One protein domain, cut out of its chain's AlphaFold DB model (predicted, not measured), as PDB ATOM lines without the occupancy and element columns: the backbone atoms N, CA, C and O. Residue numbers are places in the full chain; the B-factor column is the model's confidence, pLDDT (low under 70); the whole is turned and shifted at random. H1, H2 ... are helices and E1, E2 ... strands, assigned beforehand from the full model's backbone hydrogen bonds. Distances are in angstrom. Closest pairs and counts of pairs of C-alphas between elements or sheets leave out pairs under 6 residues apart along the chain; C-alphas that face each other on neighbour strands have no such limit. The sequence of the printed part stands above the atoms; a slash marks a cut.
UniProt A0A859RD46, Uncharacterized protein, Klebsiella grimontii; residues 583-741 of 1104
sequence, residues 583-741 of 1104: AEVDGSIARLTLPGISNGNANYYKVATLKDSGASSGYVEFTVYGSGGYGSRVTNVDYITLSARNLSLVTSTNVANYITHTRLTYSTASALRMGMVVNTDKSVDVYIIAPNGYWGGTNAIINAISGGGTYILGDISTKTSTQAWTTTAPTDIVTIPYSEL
ATOM      1  N   ALA A 583       0.211   9.675 -17.398       59.41
ATOM      2  CA  ALA A 583      -0.493   9.960 -16.144       59.41
ATOM      3  C   ALA A 583      -0.587  11.471 -15.849       59.41
ATOM      4  O   ALA A 583      -1.610  11.937 -15.352       59.41
ATOM      5  N   GLU A 584       0.453  12.238 -16.197       63.53
ATOM      6  CA  GLU A 584       0.457  13.710 -16.116       63.53
ATOM      7  C   GLU A 584      -0.521  14.315 -17.134       63.53
ATOM      8  O   GLU A 584      -1.257  15.246 -16.814       63.53
ATOM      9  N   VAL A 585      -0.602  13.717 -18.326       61.00
ATOM     10  CA  VAL A 585      -1.609  14.045 -19.342       61.00
ATOM     11  C   VAL A 585      -3.015  13.690 -18.849       61.00
ATOM     12  O   VAL A 585      -3.896  14.538 -18.904       61.00
ATOM     13  N   ASP A 586      -3.237  12.490 -18.306       56.72
ATOM     14  CA  ASP A 586      -4.559  12.006 -17.878       56.72
ATOM     15  C   ASP A 586      -5.122  12.779 -16.665       56.72
ATOM     16  O   ASP A 586      -6.332  13.005 -16.604       56.72
ATOM     17  N   GLY A 587      -4.269  13.234 -15.736       58.59
ATOM     18  CA  GLY A 587      -4.648  14.139 -14.638       58.59
ATOM     19  C   GLY A 587      -4.900  15.589 -15.083       58.59
ATOM     20  O   GLY A 587      -5.631  16.324 -14.416       58.59
ATOM     21  N   SER A 588      -4.347  15.985 -16.233       57.06
ATOM     22  CA  SER A 588      -4.606  17.271 -16.890       57.06
ATOM     23  C   SER A 588      -5.935  17.291 -17.661       57.06
ATOM     24  O   SER A 588      -6.466  18.376 -17.905       57.06
ATOM     25  N   ILE A 589      -6.506  16.135 -18.028       58.06
ATOM     26  CA  ILE A 589      -7.834  16.059 -18.664       58.06
ATOM     27  C   ILE A 589      -8.903  16.150 -17.567       58.06
ATOM     28  O   ILE A 589      -9.367  15.142 -17.031       58.06
ATOM     29  N   ALA A 590      -9.275  17.371 -17.185       67.94
ATOM     30  CA  ALA A 590     -10.267  17.623 -16.145       67.94
ATOM     31  C   ALA A 590     -11.648  17.077 -16.560       67.94
ATOM     32  O   ALA A 590     -12.362  17.726 -17.315       67.94
ATOM     33  N   ARG A 591     -12.048  15.891 -16.082       80.88
ATOM     34  CA  ARG A 591     -13.368  15.296 -16.363       80.88
ATOM     35  C   ARG A 591     -14.139  15.016 -15.070       80.88
ATOM     36  O   ARG A 591     -13.577  14.458 -14.135       80.88
ATOM     37  N   LEU A 592     -15.420  15.365 -15.046       87.25
ATOM     38  CA  LEU A 592     -16.411  14.987 -14.043       87.25
ATOM     39  C   LEU A 592     -17.315  13.905 -14.648       87.25
ATOM     40  O   LEU A 592     -18.033  14.159 -15.614       87.25
ATOM     41  N   THR A 593     -17.302  12.701 -14.084       87.12
ATOM     42  CA  THR A 593     -18.213  11.617 -14.488       87.12
ATOM     43  C   THR A 593     -19.475  11.662 -13.635       87.12
ATOM     44  O   THR A 593     -19.382  11.625 -12.411       87.12
ATOM     45  N   LEU A 594     -20.646  11.735 -14.273       86.94
ATOM     46  CA  LEU A 594     -21.943  11.803 -13.598       86.94
ATOM     47  C   LEU A 594     -22.579  10.404 -13.474       86.94
ATOM     48  O   LEU A 594     -22.336   9.545 -14.329       86.94
ATOM     49  N   PRO A 595     -23.434  10.159 -12.464       87.88
ATOM     50  CA  PRO A 595     -24.136   8.886 -12.319       87.88
ATOM     51  C   PRO A 595     -25.096   8.639 -13.494       87.88
ATOM     52  O   PRO A 595     -25.641   9.584 -14.064       87.88
ATOM     53  N   GLY A 596     -25.327   7.374 -13.848       86.06
ATOM     54  CA  GLY A 596     -26.321   7.008 -14.863       86.06
ATOM     55  C   GLY A 596     -27.761   7.200 -14.375       86.06
ATOM     56  O   GLY A 596     -28.036   7.119 -13.178       86.06
ATOM     57  N   ILE A 597     -28.686   7.412 -15.310       86.94
ATOM     58  CA  ILE A 597     -30.121   7.563 -15.061       86.94
ATOM     59  C   ILE A 597     -30.876   6.484 -15.847       86.94
ATOM     60  O   ILE A 597     -30.713   6.350 -17.061       86.94
ATOM     61  N   SER A 598     -31.691   5.690 -15.157       85.38
ATOM     62  CA  SER A 598     -32.333   4.489 -15.711       85.38
ATOM     63  C   SER A 598     -33.867   4.530 -15.667       85.38
ATOM     64  O   SER A 598     -34.503   3.479 -15.597       85.38
ATOM     65  N   ASN A 599     -34.480   5.720 -15.668       84.62
ATOM     66  CA  ASN A 599     -35.939   5.906 -15.594       84.62
ATOM     67  C   ASN A 599     -36.438   6.888 -16.672       84.62
ATOM     68  O   ASN A 599     -35.632   7.545 -17.297       84.62
ATOM     69  N   GLY A 600     -37.746   6.993 -16.921       81.38
ATOM     70  CA  GLY A 600     -38.287   7.860 -17.986       81.38
ATOM     71  C   GLY A 600     -38.650   9.291 -17.575       81.38
ATOM     72  O   GLY A 600     -39.175  10.037 -18.395       81.38
ATOM     73  N   ASN A 601     -38.426   9.673 -16.315       87.94
ATOM     74  CA  ASN A 601     -38.879  10.959 -15.777       87.94
ATOM     75  C   ASN A 601     -37.850  12.070 -16.025       87.94
ATOM     76  O   ASN A 601     -36.666  11.800 -16.202       87.94
ATOM     77  N   ALA A 602     -38.258  13.338 -15.961       87.88
ATOM     78  CA  ALA A 602     -37.290  14.431 -15.934       87.88
ATOM     79  C   ALA A 602     -36.381  14.303 -14.700       87.88
ATOM     80  O   ALA A 602     -36.876  14.140 -13.586       87.88
ATOM     81  N   ASN A 603     -35.064  14.354 -14.900       91.19
ATOM     82  CA  ASN A 603     -34.071  14.280 -13.830       91.19
ATOM     83  C   ASN A 603     -33.164  15.519 -13.841       91.19
ATOM     84  O   ASN A 603     -32.809  16.023 -14.907       91.19
ATOM     85  N   TYR A 604     -32.760  15.979 -12.659       92.50
ATOM     86  CA  TYR A 604     -31.992  17.205 -12.443       92.50
ATOM     87  C   TYR A 604     -30.733  16.894 -11.624       92.50
ATOM     88  O   TYR A 604     -30.803  16.213 -10.601       92.50
ATOM     89  N   TYR A 605     -29.578  17.394 -12.066       92.81
ATOM     90  CA  TYR A 605     -28.297  17.266 -11.366       92.81
ATOM     91  C   TYR A 605     -27.673  18.640 -11.166       92.81
ATOM     92  O   TYR A 605     -27.348  19.312 -12.144       92.81
ATOM     93  N   LYS A 606     -27.465  19.062  -9.917       94.06
ATOM     94  CA  LYS A 606     -26.848  20.356  -9.596       94.06
ATOM     95  C   LYS A 606     -25.335  20.319  -9.834       94.06
ATOM     96  O   LYS A 606     -24.579  19.888  -8.974       94.06
ATOM     97  N   VAL A 607     -24.868  20.753 -10.996       92.44
ATOM     98  CA  VAL A 607     -23.450  20.637 -11.363       92.44
ATOM     99  C   VAL A 607     -22.574  21.706 -10.699       92.44
ATOM    100  O   VAL A 607     -21.396  21.462 -10.434       92.44
ATOM    101  N   ALA A 608     -23.142  22.881 -10.403       93.56
ATOM    102  CA  ALA A 608     -22.402  23.984  -9.800       93.56
ATOM    103  C   ALA A 608     -23.294  24.948  -9.003       93.56
ATOM    104  O   ALA A 608     -24.496  25.036  -9.246       93.56
ATOM    105  N   THR A 609     -22.675  25.732  -8.120       94.44
ATOM    106  CA  THR A 609     -23.217  26.989  -7.579       94.44
ATOM    107  C   THR A 609     -22.245  28.118  -7.906       94.44
ATOM    108  O   THR A 609     -21.063  28.042  -7.564       94.44
ATOM    109  N   LEU A 610     -22.743  29.168  -8.554       95.06
ATOM    110  CA  LEU A 610     -21.996  30.372  -8.900       95.06
ATOM    111  C   LEU A 610     -22.212  31.438  -7.818       95.06
ATOM    112  O   LEU A 610     -23.352  31.757  -7.478       95.06
ATOM    113  N   LYS A 611     -21.124  32.005  -7.298       93.62
ATOM    114  CA  LYS A 611     -21.123  33.178  -6.412       93.62
ATOM    115  C   LYS A 611     -20.514  34.368  -7.134       93.62
ATOM    116  O   LYS A 611     -19.565  34.187  -7.888       93.62
ATOM    117  N   ASP A 612     -21.030  35.565  -6.863       92.56
ATOM    118  CA  ASP A 612     -20.549  36.781  -7.518       92.56
ATOM    119  C   ASP A 612     -19.037  36.958  -7.317       92.56
ATOM    120  O   ASP A 612     -18.557  37.115  -6.191       92.56
ATOM    121  N   SER A 613     -18.283  36.924  -8.416       91.81
ATOM    122  CA  SER A 613     -16.846  37.188  -8.408       91.81
ATOM    123  C   SER A 613     -16.524  38.683  -8.491       91.81
ATOM    124  O   SER A 613     -15.351  39.057  -8.450       91.81
ATOM    125  N   GLY A 614     -17.532  39.554  -8.621       88.00
ATOM    126  CA  GLY A 614     -17.348  40.988  -8.822       88.00
ATOM    127  C   GLY A 614     -16.481  41.265 -10.053       88.00
ATOM    128  O   GLY A 614     -16.741  40.751 -11.142       88.00
ATOM    129  N   ALA A 615     -15.414  42.049  -9.873       84.12
ATOM    130  CA  ALA A 615     -14.430  42.330 -10.922       84.12
ATOM    131  C   ALA A 615     -13.388  41.205 -11.126       84.12
ATOM    132  O   ALA A 615     -12.633  41.242 -12.102       84.12
ATOM    133  N   SER A 616     -13.335  40.205 -10.237       86.81
ATOM    134  CA  SER A 616     -12.393  39.081 -10.316       86.81
ATOM    135  C   SER A 616     -12.800  38.074 -11.395       86.81
ATOM    136  O   SER A 616     -13.957  37.993 -11.813       86.81
ATOM    137  N   SER A 617     -11.846  37.285 -11.890       79.12
ATOM    138  CA  SER A 617     -12.106  36.236 -12.886       79.12
ATOM    139  C   SER A 617     -12.839  35.047 -12.256       79.12
ATOM    140  O   SER A 617     -12.260  34.292 -11.483       79.12
ATOM    141  N   GLY A 618     -14.128  34.912 -12.578       87.56
ATOM    142  CA  GLY A 618     -14.984  33.802 -12.172       87.56
ATOM    143  C   GLY A 618     -15.746  33.281 -13.383       87.56
ATOM    144  O   GLY A 618     -16.700  33.919 -13.824       87.56
ATOM    145  N   TYR A 619     -15.303  32.162 -13.949       91.62
ATOM    146  CA  TYR A 619     -15.992  31.502 -15.058       91.62
ATOM    147  C   TYR A 619     -15.611  30.022 -15.125       91.62
ATOM    148  O   TYR A 619     -14.560  29.615 -14.624       91.62
ATOM    149  N   VAL A 620     -16.456  29.219 -15.759       91.75
ATOM    150  CA  VAL A 620     -16.140  27.829 -16.091       91.75
ATOM    151  C   VAL A 620     -16.664  27.503 -17.478       91.75
ATOM    152  O   VAL A 620     -17.787  27.857 -17.828       91.75
ATOM    153  N   GLU A 621     -15.841  26.825 -18.259       92.00
ATOM    154  CA  GLU A 621     -16.188  26.257 -19.548       92.00
ATOM    155  C   GLU A 621     -16.089  24.738 -19.446       92.00
ATOM    156  O   GLU A 621     -15.070  24.200 -19.004       92.00
ATOM    157  N   PHE A 622     -17.147  24.037 -19.842       90.44
ATOM    158  CA  PHE A 622     -17.163  22.586 -19.848       90.44
ATOM    159  C   PHE A 622     -18.037  22.015 -20.963       90.44
ATOM    160  O   PHE A 622     -19.038  22.595 -21.377       90.44
ATOM    161  N   THR A 623     -17.646  20.837 -21.430       89.25
ATOM    162  CA  THR A 623     -18.321  20.071 -22.473       89.25
ATOM    163  C   THR A 623     -19.034  18.884 -21.845       89.25
ATOM    164  O   THR A 623     -18.373  18.039 -21.242       89.25
ATOM    165  N   VAL A 624     -20.354  18.774 -21.996       87.88
ATOM    166  CA  VAL A 624     -21.136  17.631 -21.499       87.88
ATOM    167  C   VAL A 624     -21.514  16.713 -22.650       87.88
ATOM    168  O   VAL A 624     -22.024  17.163 -23.676       87.88
ATOM    169  N   TYR A 625     -21.296  15.414 -22.470       83.94
ATOM    170  CA  TYR A 625     -21.667  14.387 -23.441       83.94
ATOM    171  C   TYR A 625     -22.131  13.100 -22.759       83.94
ATOM    172  O   TYR A 625     -21.777  12.814 -21.615       83.94
ATOM    173  N   GLY A 626     -22.918  12.304 -23.480       78.56
ATOM    174  CA  GLY A 626     -23.414  11.001 -23.035       78.56
ATOM    175  C   GLY A 626     -24.415  10.394 -24.023       78.56
ATOM    176  O   GLY A 626     -24.672  10.958 -25.090       78.56
ATOM    177  N   SER A 627     -24.989   9.244 -23.669       73.88
ATOM    178  CA  SER A 627     -26.007   8.566 -24.485       73.88
ATOM    179  C   SER A 627     -27.389   8.664 -23.842       73.88
ATOM    180  O   SER A 627     -27.559   8.262 -22.693       73.88
ATOM    181  N   GLY A 628     -28.361   9.204 -24.583       74.81
ATOM    182  CA  GLY A 628     -29.760   9.303 -24.168       74.81
ATOM    183  C   GLY A 628     -30.627   8.208 -24.800       74.81
ATOM    184  O   GLY A 628     -30.560   8.009 -26.009       74.81
ATOM    185  N   GLY A 629     -31.463   7.524 -24.008       69.19
ATOM    186  CA  GLY A 629     -32.384   6.471 -24.479       69.19
ATOM    187  C   GLY A 629     -31.741   5.089 -24.723       69.19
ATOM    188  O   GLY A 629     -30.565   4.972 -25.057       69.19
ATOM    189  N   TYR A 630     -32.515   4.009 -24.544       65.12
ATOM    190  CA  TYR A 630     -32.018   2.629 -24.673       65.12
ATOM    191  C   TYR A 630     -31.706   2.283 -26.142       65.12
ATOM    192  O   TYR A 630     -32.575   2.402 -27.001       65.12
ATOM    193  N   GLY A 631     -30.476   1.849 -26.440       61.62
ATOM    194  CA  GLY A 631     -30.068   1.433 -27.794       61.62
ATOM    195  C   GLY A 631     -29.856   2.569 -28.807       61.62
ATOM    196  O   GLY A 631     -29.619   2.287 -29.983       61.62
ATOM    197  N   SER A 632     -29.911   3.839 -28.384       63.22
ATOM    198  CA  SER A 632     -29.599   4.979 -29.255       63.22
ATOM    199  C   SER A 632     -28.091   5.104 -29.482       63.22
ATOM    200  O   SER A 632     -27.289   4.907 -28.567       63.22
ATOM    201  N   ARG A 633     -27.686   5.482 -30.703       58.31
ATOM    202  CA  ARG A 633     -26.303   5.908 -30.978       58.31
ATOM    203  C   ARG A 633     -26.002   7.151 -30.122       58.31
ATOM    204  O   ARG A 633     -26.908   7.925 -29.831       58.31
ATOM    205  N   VAL A 634     -24.759   7.309 -29.662       57.72
ATOM    206  CA  VAL A 634     -24.328   8.416 -28.782       57.72
ATOM    207  C   VAL A 634     -24.586   9.752 -29.467       57.72
ATOM    208  O   VAL A 634     -24.019  10.000 -30.528       57.72
ATOM    209  N   THR A 635     -25.433  10.607 -28.897       64.06
ATOM    210  CA  THR A 635     -25.903  11.783 -29.638       64.06
ATOM    211  C   THR A 635     -26.423  12.905 -28.734       64.06
ATOM    212  O   THR A 635     -27.616  13.150 -28.744       64.06
ATOM    213  N   ASN A 636     -25.571  13.561 -27.941       66.56
ATOM    214  CA  ASN A 636     -25.571  15.025 -27.731       66.56
ATOM    215  C   ASN A 636     -24.206  15.405 -27.135       66.56
ATOM    216  O   ASN A 636     -23.795  14.814 -26.134       66.56
ATOM    217  N   VAL A 637     -23.516  16.361 -27.755       83.06
ATOM    218  CA  VAL A 637     -22.299  16.991 -27.221       83.06
ATOM    219  C   VAL A 637     -22.591  18.476 -27.101       83.06
ATOM    220  O   VAL A 637     -22.824  19.142 -28.113       83.06
ATOM    221  N   ASP A 638     -22.602  18.973 -25.872       85.38
ATOM    222  CA  ASP A 638     -22.961  20.347 -25.554       85.38
ATOM    223  C   ASP A 638     -21.747  21.068 -24.969       85.38
ATOM    224  O   ASP A 638     -21.120  20.569 -24.037       85.38
ATOM    225  N   TYR A 639     -21.439  22.248 -25.498       88.81
ATOM    226  CA  TYR A 639     -20.451  23.181 -24.973       88.81
ATOM    227  C   TYR A 639     -21.155  24.227 -24.112       88.81
ATOM    228  O   TYR A 639     -22.097  24.884 -24.569       88.81
ATOM    229  N   ILE A 640     -20.715  24.369 -22.865       91.62
ATOM    230  CA  ILE A 640     -21.315  25.270 -21.888       91.62
ATOM    231  C   ILE A 640     -20.250  26.192 -21.311       91.62
ATOM    232  O   ILE A 640     -19.246  25.731 -20.770       91.62
ATOM    233  N   THR A 641     -20.525  27.493 -21.344       92.19
ATOM    234  CA  THR A 641     -19.709  28.513 -20.678       92.19
ATOM    235  C   THR A 641     -20.567  29.253 -19.668       92.19
ATOM    236  O   THR A 641     -21.608  29.796 -20.026       92.19
ATOM    237  N   LEU A 642     -20.130  29.291 -18.413       93.12
ATOM    238  CA  LEU A 642     -20.791  29.980 -17.306       93.12
ATOM    239  C   LEU A 642     -19.924  31.140 -16.826       93.12
ATOM    240  O   LEU A 642     -18.731  30.956 -16.582       93.12
ATOM    241  N   SER A 643     -20.531  32.303 -16.603       92.06
ATOM    242  CA  SER A 643     -19.886  33.455 -15.973       92.06
ATOM    243  C   SER A 643     -20.431  33.672 -14.564       92.06
ATOM    244  O   SER A 643     -21.641  33.741 -14.361       92.06
ATOM    245  N   ALA A 644     -19.532  33.826 -13.593       92.06
ATOM    246  CA  ALA A 644     -19.860  34.225 -12.225       92.06
ATOM    247  C   ALA A 644     -19.590  35.715 -11.957       92.06
ATOM    248  O   ALA A 644     -19.687  36.173 -10.819       92.06
ATOM    249  N   ARG A 645     -19.246  36.488 -12.994       90.00
ATOM    250  CA  ARG A 645     -18.950  37.917 -12.863       90.00
ATOM    251  C   ARG A 645     -20.217  38.746 -12.736       90.00
ATOM    252  O   ARG A 645     -21.096  38.637 -13.581       90.00
ATOM    253  N   ASN A 646     -20.237  39.654 -11.765       87.75
ATOM    254  CA  ASN A 646     -21.287  40.653 -11.563       87.75
ATOM    255  C   ASN A 646     -22.694  40.041 -11.406       87.75
ATOM    256  O   ASN A 646     -23.667  40.507 -12.007       87.75
ATOM    257  N   LEU A 647     -22.788  38.967 -10.614       90.56
ATOM    258  CA  LEU A 647     -24.052  38.279 -10.316       90.56
ATOM    259  C   LEU A 647     -24.940  39.037  -9.319       90.56
ATOM    260  O   LEU A 647     -26.114  38.708  -9.192       90.56
ATOM    261  N   SER A 648     -24.452  40.084  -8.651       87.31
ATOM    262  CA  SER A 648     -25.258  40.908  -7.732       87.31
ATOM    263  C   SER A 648     -26.564  41.464  -8.336       87.31
ATOM    264  O   SER A 648     -27.526  41.697  -7.603       87.31
ATOM    265  N   LEU A 649     -26.637  41.620  -9.665       86.62
ATOM    266  CA  LEU A 649     -27.817  42.093 -10.410       86.62
ATOM    267  C   LEU A 649     -28.622  40.968 -11.094       86.62
ATOM    268  O   LEU A 649     -29.523  41.241 -11.896       86.62
ATOM    269  N   VAL A 650     -28.309  39.702 -10.806       91.56
ATOM    270  CA  VAL A 650     -28.977  38.558 -11.433       91.56
ATOM    271  C   VAL A 650     -30.405  38.371 -10.896       91.56
ATOM    272  O   VAL A 650     -30.724  38.581  -9.716       91.56
ATOM    273  N   THR A 651     -31.295  37.994 -11.804       92.12
ATOM    274  CA  THR A 651     -32.720  37.722 -11.597       92.12
ATOM    275  C   THR A 651     -33.123  36.540 -12.475       92.12
ATOM    276  O   THR A 651     -32.445  36.239 -13.456       92.12
ATOM    277  N   SER A 652     -34.245  35.889 -12.177       87.38
ATOM    278  CA  SER A 652     -34.765  34.804 -13.021       87.38
ATOM    279  C   SER A 652     -35.015  35.242 -14.474       87.38
ATOM    280  O   SER A 652     -34.853  34.445 -15.390       87.38
ATOM    281  N   THR A 653     -35.313  36.521 -14.722       89.19
ATOM    282  CA  THR A 653     -35.542  37.044 -16.080       89.19
ATOM    283  C   THR A 653     -34.256  37.217 -16.900       89.19
ATOM    284  O   THR A 653     -34.307  37.117 -18.123       89.19
ATOM    285  N   ASN A 654     -33.102  37.477 -16.269       90.12
ATOM    286  CA  ASN A 654     -31.844  37.786 -16.977       90.12
ATOM    287  C   ASN A 654     -30.715  36.763 -16.757       90.12
ATOM    288  O   ASN A 654     -29.648  36.914 -17.350       90.12
ATOM    289  N   VAL A 655     -30.934  35.721 -15.946       90.56
ATOM    290  CA  VAL A 655     -29.918  34.704 -15.617       90.56
ATOM    291  C   VAL A 655     -29.348  34.002 -16.854       90.56
ATOM    292  O   VAL A 655     -28.168  33.661 -16.877       90.56
ATOM    293  N   ALA A 656     -30.138  33.876 -17.925       89.06
ATOM    294  CA  ALA A 656     -29.697  33.286 -19.187       89.06
ATOM    295  C   ALA A 656     -28.571  34.072 -19.888       89.06
ATOM    296  O   ALA A 656     -27.829  33.486 -20.665       89.06
ATOM    297  N   ASN A 657     -28.376  35.361 -19.580       89.62
ATOM    298  CA  ASN A 657     -27.283  36.161 -20.149       89.62
ATOM    299  C   ASN A 657     -25.898  35.775 -19.597       89.62
ATOM    300  O   ASN A 657     -24.880  36.209 -20.132       89.62
ATOM    301  N   TYR A 658     -25.848  34.985 -18.520       90.44
ATOM    302  CA  TYR A 658     -24.612  34.572 -17.844       90.44
ATOM    303  C   TYR A 658     -24.154  33.162 -18.239       90.44
ATOM    304  O   TYR A 658     -23.175  32.650 -17.692       90.44
ATOM    305  N   ILE A 659     -24.847  32.542 -19.192       91.56
ATOM    306  CA  ILE A 659     -24.538  31.222 -19.723       91.56
ATOM    307  C   ILE A 659     -24.584  31.250 -21.246       91.56
ATOM    308  O   ILE A 659     -25.476  31.829 -21.857       91.56
ATOM    309  N   THR A 660     -23.621  30.587 -21.873       89.31
ATOM    310  CA  THR A 660     -23.707  30.192 -23.278       89.31
ATOM    311  C   THR A 660     -23.861  28.684 -23.323       89.31
ATOM    312  O   THR A 660     -23.081  27.971 -22.695       89.31
ATOM    313  N   HIS A 661     -24.868  28.200 -24.045       89.31
ATOM    314  CA  HIS A 661     -25.098  26.776 -24.262       89.31
ATOM    315  C   HIS A 661     -25.168  26.522 -25.765       89.31
ATOM    316  O   HIS A 661     -26.123  26.924 -26.423       89.31
ATOM    317  N   THR A 662     -24.151  25.854 -26.300       85.06
ATOM    318  CA  THR A 662     -24.038  25.556 -27.729       85.06
ATOM    319  C   THR A 662     -23.990  24.049 -27.934       85.06
ATOM    320  O   THR A 662     -23.162  23.362 -27.343       85.06
ATOM    321  N   ARG A 663     -24.851  23.505 -28.788       82.12
ATOM    322  CA  ARG A 663     -24.900  22.074 -29.104       82.12
ATOM    323  C   ARG A 663     -24.167  21.770 -30.404       82.12
ATOM    324  O   ARG A 663     -24.457  22.375 -31.432       82.12
ATOM    325  N   LEU A 664     -23.271  20.785 -30.370       74.94
ATOM    326  CA  LEU A 664     -22.540  20.306 -31.543       74.94
ATOM    327  C   LEU A 664     -23.318  19.243 -32.325       74.94
ATOM    328  O   LEU A 664     -23.352  19.296 -33.542       74.94
ATOM    329  N   THR A 665     -23.940  18.263 -31.664       66.12
ATOM    330  CA  THR A 665     -24.609  17.135 -32.351       66.12
ATOM    331  C   THR A 665     -26.067  17.011 -31.931       66.12
ATOM    332  O   THR A 665     -26.363  17.029 -30.740       66.12
ATOM    333  N   TYR A 666     -26.966  16.862 -32.908       64.69
ATOM    334  CA  TYR A 666     -28.417  16.851 -32.706       64.69
ATOM    335  C   TYR A 666     -28.983  15.443 -32.463       64.69
ATOM    336  O   TYR A 666     -28.790  14.545 -33.286       64.69
ATOM    337  N   SER A 667     -29.755  15.273 -31.384       64.31
ATOM    338  CA  SER A 667     -30.700  14.162 -31.215       64.31
ATOM    339  C   SER A 667     -31.990  14.608 -30.554       64.31
ATOM    340  O   SER A 667     -31.989  15.346 -29.568       64.31
ATOM    341  N   THR A 668     -33.106  14.098 -31.061       62.94
ATOM    342  CA  THR A 668     -34.431  14.277 -30.459       62.94
ATOM    343  C   THR A 668     -34.662  13.346 -29.269       62.94
ATOM    344  O   THR A 668     -35.538  13.610 -28.443       62.94
ATOM    345  N   ALA A 669     -33.868  12.279 -29.132       63.59
ATOM    346  CA  ALA A 669     -34.007  11.308 -28.056       63.59
ATOM    347  C   ALA A 669     -33.365  11.837 -26.759       63.59
ATOM    348  O   ALA A 669     -32.155  11.759 -26.551       63.59
ATOM    349  N   SER A 670     -34.207  12.371 -25.869       71.94
ATOM    350  CA  SER A 670     -33.866  12.676 -24.467       71.94
ATOM    351  C   SER A 670     -32.766  13.719 -24.253       71.94
ATOM    352  O   SER A 670     -32.002  13.601 -23.304       71.94
ATOM    353  N   ALA A 671     -32.675  14.753 -25.089       77.38
ATOM    354  CA  ALA A 671     -31.529  15.656 -25.077       77.38
ATOM    355  C   ALA A 671     -31.313  16.458 -23.783       77.38
ATOM    356  O   ALA A 671     -32.246  17.084 -23.279       77.38
ATOM    357  N   LEU A 672     -30.061  16.493 -23.295       82.94
ATOM    358  CA  LEU A 672     -29.693  17.249 -22.093       82.94
ATOM    359  C   LEU A 672     -30.017  18.740 -22.258       82.94
ATOM    360  O   LEU A 672     -30.079  19.276 -23.369       82.94
ATOM    361  N   ARG A 673     -30.299  19.420 -21.155       86.44
ATOM    362  CA  ARG A 673     -30.524  20.868 -21.100       86.44
ATOM    363  C   ARG A 673     -29.761  21.439 -19.918       86.44
ATOM    364  O   ARG A 673     -29.465  20.718 -18.970       86.44
ATOM    365  N   MET A 674     -29.491  22.734 -19.965       91.19
ATOM    366  CA  MET A 674     -29.008  23.469 -18.804       91.19
ATOM    367  C   MET A 674     -30.177  24.196 -18.146       91.19
ATOM    368  O   MET A 674     -31.058  24.718 -18.830       91.19
ATOM    369  N   GLY A 675     -30.189  24.228 -16.820       92.94
ATOM    370  CA  GLY A 675     -31.119  25.029 -16.034       92.94
ATOM    371  C   GLY A 675     -30.392  25.827 -14.972       92.94
ATOM    372  O   GLY A 675     -29.354  25.398 -14.476       92.94
ATOM    373  N   MET A 676     -30.930  26.991 -14.627       94.81
ATOM    374  CA  MET A 676     -30.355  27.862 -13.607       94.81
ATOM    375  C   MET A 676     -31.435  28.327 -12.633       94.81
ATOM    376  O   MET A 676     -32.533  28.689 -13.052       94.81
ATOM    377  N   VAL A 677     -31.120  28.317 -11.339       95.38
ATOM    378  CA  VAL A 677     -31.980  28.839 -10.267       95.38
ATOM    379  C   VAL A 677     -31.255  30.002  -9.609       95.38
ATOM    380  O   VAL A 677     -30.117  29.847  -9.166       95.38
ATOM    381  N   VAL A 678     -31.905  31.162  -9.545       93.88
ATOM    382  CA  VAL A 678     -31.383  32.318  -8.810       93.88
ATOM    383  C   VAL A 678     -31.879  32.242  -7.373       93.88
ATOM    384  O   VAL A 678     -33.076  32.357  -7.121       93.88
ATOM    385  N   ASN A 679     -30.954  32.070  -6.435       92.19
ATOM    386  CA  ASN A 679     -31.264  31.996  -5.014       92.19
ATOM    387  C   ASN A 679     -31.522  33.393  -4.426       92.19
ATOM    388  O   ASN A 679     -31.127  34.422  -4.983       92.19
ATOM    389  N   THR A 680     -32.145  33.440  -3.246       89.88
ATOM    390  CA  THR A 680     -32.432  34.694  -2.525       89.88
ATOM    391  C   THR A 680     -31.169  35.521  -2.249       89.88
ATOM    392  O   THR A 680     -31.227  36.748  -2.251       89.88
ATOM    393  N   ASP A 681     -30.019  34.861  -2.067       90.06
ATOM    394  CA  ASP A 681     -28.707  35.486  -1.837       90.06
ATOM    395  C   ASP A 681     -27.985  35.927  -3.125       90.06
ATOM    396  O   ASP A 681     -26.829  36.340  -3.068       90.06
ATOM    397  N   LYS A 682     -28.660  35.842  -4.281       90.31
ATOM    398  CA  LYS A 682     -28.120  36.133  -5.621       90.31
ATOM    399  C   LYS A 682     -27.047  35.162  -6.121       90.31
ATOM    400  O   LYS A 682     -26.507  35.381  -7.205       90.31
ATOM    401  N   SER A 683     -26.768  34.070  -5.407       92.94
ATOM    402  CA  SER A 683     -26.030  32.946  -5.992       92.94
ATOM    403  C   SER A 683     -26.886  32.231  -7.041       92.94
ATOM    404  O   SER A 683     -28.120  32.297  -7.008       92.94
ATOM    405  N   VAL A 684     -26.235  31.558  -7.990       94.88
ATOM    406  CA  VAL A 684     -26.932  30.845  -9.063       94.88
ATOM    407  C   VAL A 684     -26.569  29.375  -9.050       94.88
ATOM    408  O   VAL A 684     -25.418  29.005  -9.279       94.88
ATOM    409  N   ASP A 685     -27.561  28.529  -8.820       95.00
ATOM    410  CA  ASP A 685     -27.397  27.087  -8.922       95.00
ATOM    411  C   ASP A 685     -27.593  26.640 -10.362       95.00
ATOM    412  O   ASP A 685     -28.601  26.961 -10.992       95.00
ATOM    413  N   VAL A 686     -26.632  25.882 -10.879       94.81
ATOM    414  CA  VAL A 686     -26.624  25.399 -12.257       94.81
ATOM    415  C   VAL A 686     -26.899  23.911 -12.266       94.81
ATOM    416  O   VAL A 686     -26.216  23.129 -11.603       94.81
ATOM    417  N   TYR A 687     -27.890  23.524 -13.054       93.88
ATOM    418  CA  TYR A 687     -28.358  22.161 -13.193       93.88
ATOM    419  C   TYR A 687     -28.146  21.662 -14.615       93.88
ATOM    420  O   TYR A 687     -28.437  22.360 -15.586       93.88
ATOM    421  N   ILE A 688     -27.701  20.416 -14.727       91.62
ATOM    422  CA  ILE A 688     -27.869  19.624 -15.939       91.62
ATOM    423  C   ILE A 688     -29.221  18.925 -15.808       91.62
ATOM    424  O   ILE A 688     -29.523  18.314 -14.782       91.62
ATOM    425  N   ILE A 689     -30.046  19.039 -16.838       89.75
ATOM    426  CA  ILE A 689     -31.399  18.494 -16.886       89.75
ATOM    427  C   ILE A 689     -31.436  17.404 -17.951       89.75
ATOM    428  O   ILE A 689     -31.031  17.628 -19.091       89.75
ATOM    429  N   ALA A 690     -31.971  16.243 -17.593       88.06
ATOM    430  CA  ALA A 690     -32.310  15.156 -18.500       88.06
ATOM    431  C   ALA A 690     -33.845  15.043 -18.586       88.06
ATOM    432  O   ALA A 690     -34.441  14.345 -17.766       88.06
ATOM    433  N   PRO A 691     -34.513  15.706 -19.552       83.81
ATOM    434  CA  PRO A 691     -35.975  15.857 -19.552       83.81
ATOM    435  C   PRO A 691     -36.767  14.540 -19.631       83.81
ATOM    436  O   PRO A 691     -37.884  14.479 -19.134       83.81
ATOM    437  N   ASN A 692     -36.173  13.489 -20.208       83.75
ATOM    438  CA  ASN A 692     -36.800  12.174 -20.419       83.75
ATOM    439  C   ASN A 692     -36.058  11.022 -19.693       83.75
ATOM    440  O   ASN A 692     -36.235   9.854 -20.034       83.75
ATOM    441  N   GLY A 693     -35.154  11.345 -18.760       77.06
ATOM    442  CA  GLY A 693     -34.638  10.430 -17.729       77.06
ATOM    443  C   GLY A 693     -33.704   9.270 -18.095       77.06
ATOM    444  O   GLY A 693     -33.095   8.723 -17.189       77.06
ATOM    445  N   TYR A 694     -33.543   8.846 -19.348       82.94
ATOM    446  CA  TYR A 694     -32.643   7.718 -19.663       82.94
ATOM    447  C   TYR A 694     -31.284   8.207 -20.157       82.94
ATOM    448  O   TYR A 694     -31.208   8.644 -21.306       82.94
ATOM    449  N   TRP A 695     -30.231   8.105 -19.333       82.94
ATOM    450  CA  TRP A 695     -28.864   8.531 -19.675       82.94
ATOM    451  C   TRP A 695     -27.773   7.603 -19.123       82.94
ATOM    452  O   TRP A 695     -27.746   7.302 -17.932       82.94
ATOM    453  N   GLY A 696     -26.832   7.185 -19.976       78.25
ATOM    454  CA  GLY A 696     -25.682   6.351 -19.601       78.25
ATOM    455  C   GLY A 696     -24.349   6.943 -20.066       78.25
ATOM    456  O   GLY A 696     -24.252   7.470 -21.178       78.25
ATOM    457  N   GLY A 697     -23.317   6.840 -19.217       75.56
ATOM    458  CA  GLY A 697     -21.956   7.297 -19.531       75.56
ATOM    459  C   GLY A 697     -21.794   8.819 -19.615       75.56
ATOM    460  O   GLY A 697     -20.945   9.291 -20.370       75.56
ATOM    461  N   THR A 698     -22.610   9.586 -18.884       84.12
ATOM    462  CA  THR A 698     -22.585  11.052 -18.924       84.12
ATOM    463  C   THR A 698     -21.307  11.601 -18.289       84.12
ATOM    464  O   THR A 698     -21.020  11.340 -17.120       84.12
ATOM    465  N   ASN A 699     -20.546  12.384 -19.047       85.75
ATOM    466  CA  ASN A 699     -19.316  13.020 -18.589       85.75
ATOM    467  C   ASN A 699     -19.329  14.511 -18.936       85.75
ATOM    468  O   ASN A 699     -19.820  14.907 -19.991       85.75
ATOM    469  N   ALA A 700     -18.748  15.319 -18.057       87.88
ATOM    470  CA  ALA A 700     -18.473  16.731 -18.264       87.88
ATOM    471  C   ALA A 700     -16.951  16.945 -18.289       87.88
ATOM    472  O   ALA A 700     -16.288  16.739 -17.277       87.88
ATOM    473  N   ILE A 701     -16.373  17.326 -19.427       87.94
ATOM    474  CA  ILE A 701     -14.963  17.737 -19.520       87.94
ATOM    475  C   ILE A 701     -14.888  19.228 -19.226       87.94
ATOM    476  O   ILE A 701     -15.513  20.013 -19.922       87.94
ATOM    477  N   ILE A 702     -14.130  19.626 -18.216       89.69
ATOM    478  CA  ILE A 702     -13.865  21.020 -17.890       89.69
ATOM    479  C   ILE A 702     -12.760  21.510 -18.829       89.69
ATOM    480  O   ILE A 702     -11.606  21.108 -18.694       89.69
ATOM    481  N   ASN A 703     -13.122  22.375 -19.772       86.81
ATOM    482  CA  ASN A 703     -12.207  22.974 -20.742       86.81
ATOM    483  C   ASN A 703     -11.368  24.078 -20.075       86.81
ATOM    484  O   ASN A 703     -10.163  24.167 -20.296       86.81
ATOM    485  N   ALA A 704     -11.998  24.887 -19.216       86.56
ATOM    486  CA  ALA A 704     -11.346  25.944 -18.448       86.56
ATOM    487  C   ALA A 704     -12.135  26.254 -17.169       86.56
ATOM    488  O   ALA A 704     -13.361  26.205 -17.159       86.56
ATOM    489  N   ILE A 705     -11.457  26.604 -16.077       88.38
ATOM    490  CA  ILE A 705     -12.115  27.094 -14.859       88.38
ATOM    491  C   ILE A 705     -11.253  28.152 -14.174       88.38
ATOM    492  O   ILE A 705     -10.064  27.951 -13.939       88.38
ATOM    493  N   SER A 706     -11.867  29.280 -13.829       89.69
ATOM    494  CA  SER A 706     -11.262  30.372 -13.069       89.69
ATOM    495  C   SER A 706     -12.143  30.676 -11.859       89.69
ATOM    496  O   SER A 706     -13.358  30.819 -11.991       89.69
ATOM    497  N   GLY A 707     -11.548  30.709 -10.662       85.44
ATOM    498  CA  GLY A 707     -12.294  30.856  -9.408       85.44
ATOM    499  C   GLY A 707     -12.937  29.564  -8.877       85.44
ATOM    500  O   GLY A 707     -13.855  29.638  -8.057       85.44
ATOM    501  N   GLY A 708     -12.492  28.385  -9.327       84.12
ATOM    502  CA  GLY A 708     -12.945  27.088  -8.807       84.12
ATOM    503  C   GLY A 708     -12.669  26.933  -7.308       84.12
ATOM    504  O   GLY A 708     -11.578  27.246  -6.843       84.12
ATOM    505  N   GLY A 709     -13.671  26.495  -6.544       83.75
ATOM    506  CA  GLY A 709     -13.594  26.383  -5.081       83.75
ATOM    507  C   GLY A 709     -13.800  27.704  -4.324       83.75
ATOM    508  O   GLY A 709     -13.928  27.682  -3.103       83.75
ATOM    509  N   THR A 710     -13.892  28.843  -5.023       87.62
ATOM    510  CA  THR A 710     -14.128  30.172  -4.422       87.62
ATOM    511  C   THR A 710     -15.423  30.809  -4.933       87.62
ATOM    512  O   THR A 710     -16.316  31.106  -4.143       87.62
ATOM    513  N   TYR A 711     -15.545  30.970  -6.253       91.62
ATOM    514  CA  TYR A 711     -16.706  31.563  -6.936       91.62
ATOM    515  C   TYR A 711     -17.508  30.527  -7.732       91.62
ATOM    516  O   TYR A 711     -18.713  30.681  -7.899       91.62
ATOM    517  N   ILE A 712     -16.856  29.452  -8.183       92.25
ATOM    518  CA  ILE A 712     -17.495  28.298  -8.826       92.25
ATOM    519  C   ILE A 712     -17.391  27.112  -7.864       92.25
ATOM    520  O   ILE A 712     -16.311  26.546  -7.664       92.25
ATOM    521  N   LEU A 713     -18.499  26.761  -7.223       91.94
ATOM    522  CA  LEU A 713     -18.577  25.721  -6.194       91.94
ATOM    523  C   LEU A 713     -19.338  24.494  -6.712       91.94
ATOM    524  O   LEU A 713     -20.086  24.598  -7.678       91.94
ATOM    525  N   GLY A 714     -19.172  23.350  -6.047       89.31
ATOM    526  CA  GLY A 714     -19.852  22.096  -6.389       89.31
ATOM    527  C   GLY A 714     -19.023  21.160  -7.270       89.31
ATOM    528  O   GLY A 714     -17.830  21.373  -7.487       89.31
ATOM    529  N   ASP A 715     -19.665  20.109  -7.770       91.25
ATOM    530  CA  ASP A 715     -18.997  18.968  -8.408       91.25
ATOM    531  C   ASP A 715     -18.179  19.334  -9.654       91.25
ATOM    532  O   ASP A 715     -17.186  18.670  -9.955       91.25
ATOM    533  N   ILE A 716     -18.528  20.416 -10.363       89.44
ATOM    534  CA  ILE A 716     -17.731  20.908 -11.500       89.44
ATOM    535  C   ILE A 716     -16.338  21.400 -11.077       89.44
ATOM    536  O   ILE A 716     -15.383  21.276 -11.843       89.44
ATOM    537  N   SER A 717     -16.194  21.955  -9.866       86.88
ATOM    538  CA  SER A 717     -14.918  22.508  -9.394       86.88
ATOM    539  C   SER A 717     -14.065  21.468  -8.675       86.88
ATOM    540  O   SER A 717     -12.843  21.478  -8.822       86.88
ATOM    541  N   THR A 718     -14.702  20.526  -7.975       84.50
ATOM    542  CA  THR A 718     -14.034  19.374  -7.343       84.50
ATOM    543  C   THR A 718     -13.793  18.220  -8.317       84.50
ATOM    544  O   THR A 718     -13.029  17.304  -8.008       84.50
ATOM    545  N   LYS A 719     -14.437  18.258  -9.492       86.56
ATOM    546  CA  LYS A 719     -14.369  17.246 -10.562       86.56
ATOM    547  C   LYS A 719     -14.780  15.849 -10.087       86.56
ATOM    548  O   LYS A 719     -14.381  14.844 -10.667       86.56
ATOM    549  N   THR A 720     -15.577  15.791  -9.026       83.88
ATOM    550  CA  THR A 720     -16.013  14.555  -8.380       83.88
ATOM    551  C   THR A 720     -17.522  14.608  -8.220       83.88
ATOM    552  O   THR A 720     -18.039  15.575  -7.679       83.88
ATOM    553  N   SER A 721     -18.228  13.578  -8.688       84.38
ATOM    554  CA  SER A 721     -19.677  13.465  -8.509       84.38
ATOM    555  C   SER A 721     -19.981  13.082  -7.065       84.38
ATOM    556  O   SER A 721     -19.664  11.965  -6.653       84.38
ATOM    557  N   THR A 722     -20.606  13.977  -6.301       82.38
ATOM    558  CA  THR A 722     -20.886  13.758  -4.869       82.38
ATOM    559  C   THR A 722     -22.364  13.528  -4.554       82.38
ATOM    560  O   THR A 722     -22.707  13.183  -3.424       82.38
ATOM    561  N   GLN A 723     -23.244  13.658  -5.547       84.94
ATOM    562  CA  GLN A 723     -24.696  13.599  -5.375       84.94
ATOM    563  C   GLN A 723     -25.376  12.731  -6.447       84.94
ATOM    564  O   GLN A 723     -24.764  12.339  -7.438       84.94
ATOM    565  N   ALA A 724     -26.657  12.420  -6.242       88.31
ATOM    566  CA  ALA A 724     -27.488  11.691  -7.201       88.31
ATOM    567  C   ALA A 724     -28.396  12.643  -7.996       88.31
ATOM    568  O   ALA A 724     -28.672  13.764  -7.570       88.31
ATOM    569  N   TRP A 725     -28.897  12.175  -9.140       90.69
ATOM    570  CA  TRP A 725     -29.958  12.861  -9.880       90.69
ATOM    571  C   TRP A 725     -31.269  12.864  -9.082       90.69
ATOM    572  O   TRP A 725     -31.608  11.866  -8.444       90.69
ATOM    573  N   THR A 726     -32.032  13.956  -9.149       91.75
ATOM    574  CA  THR A 726     -33.362  14.069  -8.526       91.75
ATOM    575  C   THR A 726     -34.458  14.151  -9.586       91.75
ATOM    576  O   THR A 726     -34.245  14.718 -10.652       91.75
ATOM    577  N   THR A 727     -35.650  13.614  -9.313       91.00
ATOM    578  CA  THR A 727     -36.804  13.680 -10.237       91.00
ATOM    579  C   THR A 727     -37.729  14.874  -9.986       91.00
ATOM    580  O   THR A 727     -38.602  15.173 -10.799       91.00
ATOM    581  N   THR A 728     -37.547  15.574  -8.865       91.81
ATOM    582  CA  THR A 728     -38.295  16.789  -8.525       91.81
ATOM    583  C   THR A 728     -37.613  18.002  -9.145       91.81
ATOM    584  O   THR A 728     -36.435  18.245  -8.884       91.81
ATOM    585  N   ALA A 729     -38.355  18.776  -9.940       88.38
ATOM    586  CA  ALA A 729     -37.855  20.020 -10.513       88.38
ATOM    587  C   ALA A 729     -37.545  21.049  -9.405       88.38
ATOM    588  O   ALA A 729     -38.387  21.243  -8.522       88.38
ATOM    589  N   PRO A 730     -36.380  21.721  -9.435       90.94
ATOM    590  CA  PRO A 730     -36.104  22.832  -8.530       90.94
ATOM    591  C   PRO A 730     -37.105  23.980  -8.727       90.94
ATOM    592  O   PRO A 730     -37.469  24.304  -9.859       90.94
ATOM    593  N   THR A 731     -37.538  24.605  -7.631       88.12
ATOM    594  CA  THR A 731     -38.438  25.767  -7.663       88.12
ATOM    595  C   THR A 731     -37.794  26.917  -8.443       88.12
ATOM    596  O   THR A 731     -36.603  27.174  -8.288       88.12
ATOM    597  N   ASP A 732     -38.574  27.590  -9.294       89.62
ATOM    598  CA  ASP A 732     -38.156  28.738 -10.120       89.62
ATOM    599  C   ASP A 732     -37.005  28.474 -11.112       89.62
ATOM    600  O   ASP A 732     -36.340  29.408 -11.565       89.62
ATOM    601  N   ILE A 733     -36.766  27.213 -11.487       92.38
ATOM    602  CA  ILE A 733     -35.732  26.876 -12.471       92.38
ATOM    603  C   ILE A 733     -36.018  27.496 -13.843       92.38
ATOM    604  O   ILE A 733     -37.062  27.279 -14.460       92.38
ATOM    605  N   VAL A 734     -35.034  28.227 -14.358       92.50
ATOM    606  CA  VAL A 734     -35.049  28.801 -15.704       92.50
ATOM    607  C   VAL A 734     -34.289  27.861 -16.626       92.50
ATOM    608  O   VAL A 734     -33.095  27.625 -16.438       92.50
ATOM    609  N   THR A 735     -34.973  27.297 -17.621       90.00
ATOM    610  CA  THR A 735     -34.326  26.447 -18.631       90.00
ATOM    611  C   THR A 735     -33.622  27.322 -19.660       90.00
ATOM    612  O   THR A 735     -34.222  28.239 -20.219       90.00
ATOM    613  N   ILE A 736     -32.353  27.028 -19.917       89.69
ATOM    614  CA  ILE A 736     -31.503  27.830 -20.789       89.69
ATOM    615  C   ILE A 736     -31.688  27.375 -22.243       89.69
ATOM    616  O   ILE A 736     -31.592  26.174 -22.523       89.69
ATOM    617  N   PRO A 737     -31.974  28.300 -23.177       80.88
ATOM    618  CA  PRO A 737     -32.016  27.971 -24.594       80.88
ATOM    619  C   PRO A 737     -30.606  27.638 -25.094       80.88
ATOM    620  O   PRO A 737     -29.630  28.256 -24.676       80.88
ATOM    621  N   TYR A 738     -30.506  26.679 -26.010       80.88
ATOM    622  CA  TYR A 738     -29.249  26.327 -26.665       80.88
ATOM    623  C   TYR A 738     -29.232  26.837 -28.104       80.88
ATOM    624  O   TYR A 738     -30.271  26.869 -28.767       80.88
ATOM    625  N   SER A 739     -28.053  27.202 -28.595       76.31
ATOM    626  CA  SER A 739     -27.795  27.421 -30.018       76.31
ATOM    627  C   SER A 739     -27.220  26.145 -30.637       76.31
ATOM    628  O   SER A 739     -26.403  25.458 -30.029       76.31
ATOM    629  N   GLU A 740     -27.650  25.777 -31.840       69.94
ATOM    630  CA  GLU A 740     -27.071  24.639 -32.562       69.94
ATOM    631  C   GLU A 740     -25.898  25.129 -33.418       69.94
ATOM    632  O   GLU A 740     -26.073  26.019 -34.248       69.94
ATOM    633  N   LEU A 741     -24.705  24.559 -33.224       62.75
ATOM    634  CA  LEU A 741     -23.546  24.822 -34.088       62.75
ATOM    635  C   LEU A 741     -23.701  24.119 -35.444       62.75
ATOM    636  O   LEU A 741     -23.196  24.588 -36.458       62.75
TER     637      LEU A 741
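What this domain is: This is residues 583 to 741 of the 1104 residues of an uncharacterized protein of Klebsiella grimontii (UniProt A0A859RD46). The domain is a sandwich of two strongly twisted antiparallel sheets face to face, one of five strands, E1 E8 E3 E4 E5, and a smaller one of three, E2 E7 E6, with their strands nearly aligned. The short helix H1, residues 583 to 588, sticks out from this body, and the last stretch, residues 719 to 741, has no named element and passes round the outside, with short pairings to E6 and E5. The printed part has 159 residues with three named helices and eight named strands, in the order H1 E1 E2 E3 E4 H2 E5 E6 E7 E8 H3. The class is mostly strand, though under half of the residues are in named elements. It is compact, with a radius of gyration of the C-alphas of 15.0 A and spans of 47 by 41 by 31 A.

Where its parts are: H1, residues 583 to 588, begins with C-alpha 583 at (-0.493, 9.960, -16.144). E1 is residues 591 to 593, and E2, residues 603 to 610, is 20.7 A long and bends by 50 degrees at residue 607. E3, residues 619 to 628, is 27.7 A long, and E4, residues 637 to 643, is 20.1 A. H2, residues 655 to 658, is followed directly by E5, residues 659 to 663, 13.1 A. E6 is residues 673 to 678, 16.8 A, and E7 is residues 684 to 690, 19.1 A. E8, residues 694 to 706, is the longest strand at 31.8 A, begins at (-32.643, 7.718, -19.663) and bends by 66 degrees at residue 697. H3, residues 715 to 718, ends at (-14.034, 19.374, -7.343).

How they stand to each other: In the larger sheet E1 and E5 are edge strands; within hydrogen-bond range are N 592 and O 700 of E1 and E8 at 2.8 A, N 623 and O 701 of E3 and E8 at 2.7 A, N 624 and O 638 of the hairpin E3 and E4 at 2.8 A, and N 639 and O 662 of E4 and E5 at 2.8 A. In the smaller sheet N 607 and O 686 of E2 and E7 are 2.8 A apart, and N 675 and O 687 of the hairpin E6 and E7 are 2.8 A apart. The parts of the sheets that face each other are 10.4 A centre to centre, with planes 11 degrees apart. H3 is on the larger sheet at a height of 4.8 A, over none of its strands; its closest C-alphas to E2 are Asp 715 and Val 607, 5.6 A. H2 only grazes both sheets. Every O i to N i+4 pair of H1 is within hydrogen-bond range; H2 and H3 are too short for one.

The domain as a whole: The farthest C-alphas, of Ala 615 and Gly 631, are 46.9 A apart. The printed part has no cut, and the link from E4 to H2, 11 residues, is long. The mean pLDDT of the printed part is 84.2; residues 583 to 590, 629 to 636, 665 to 669 and 740 to 741 are under 70.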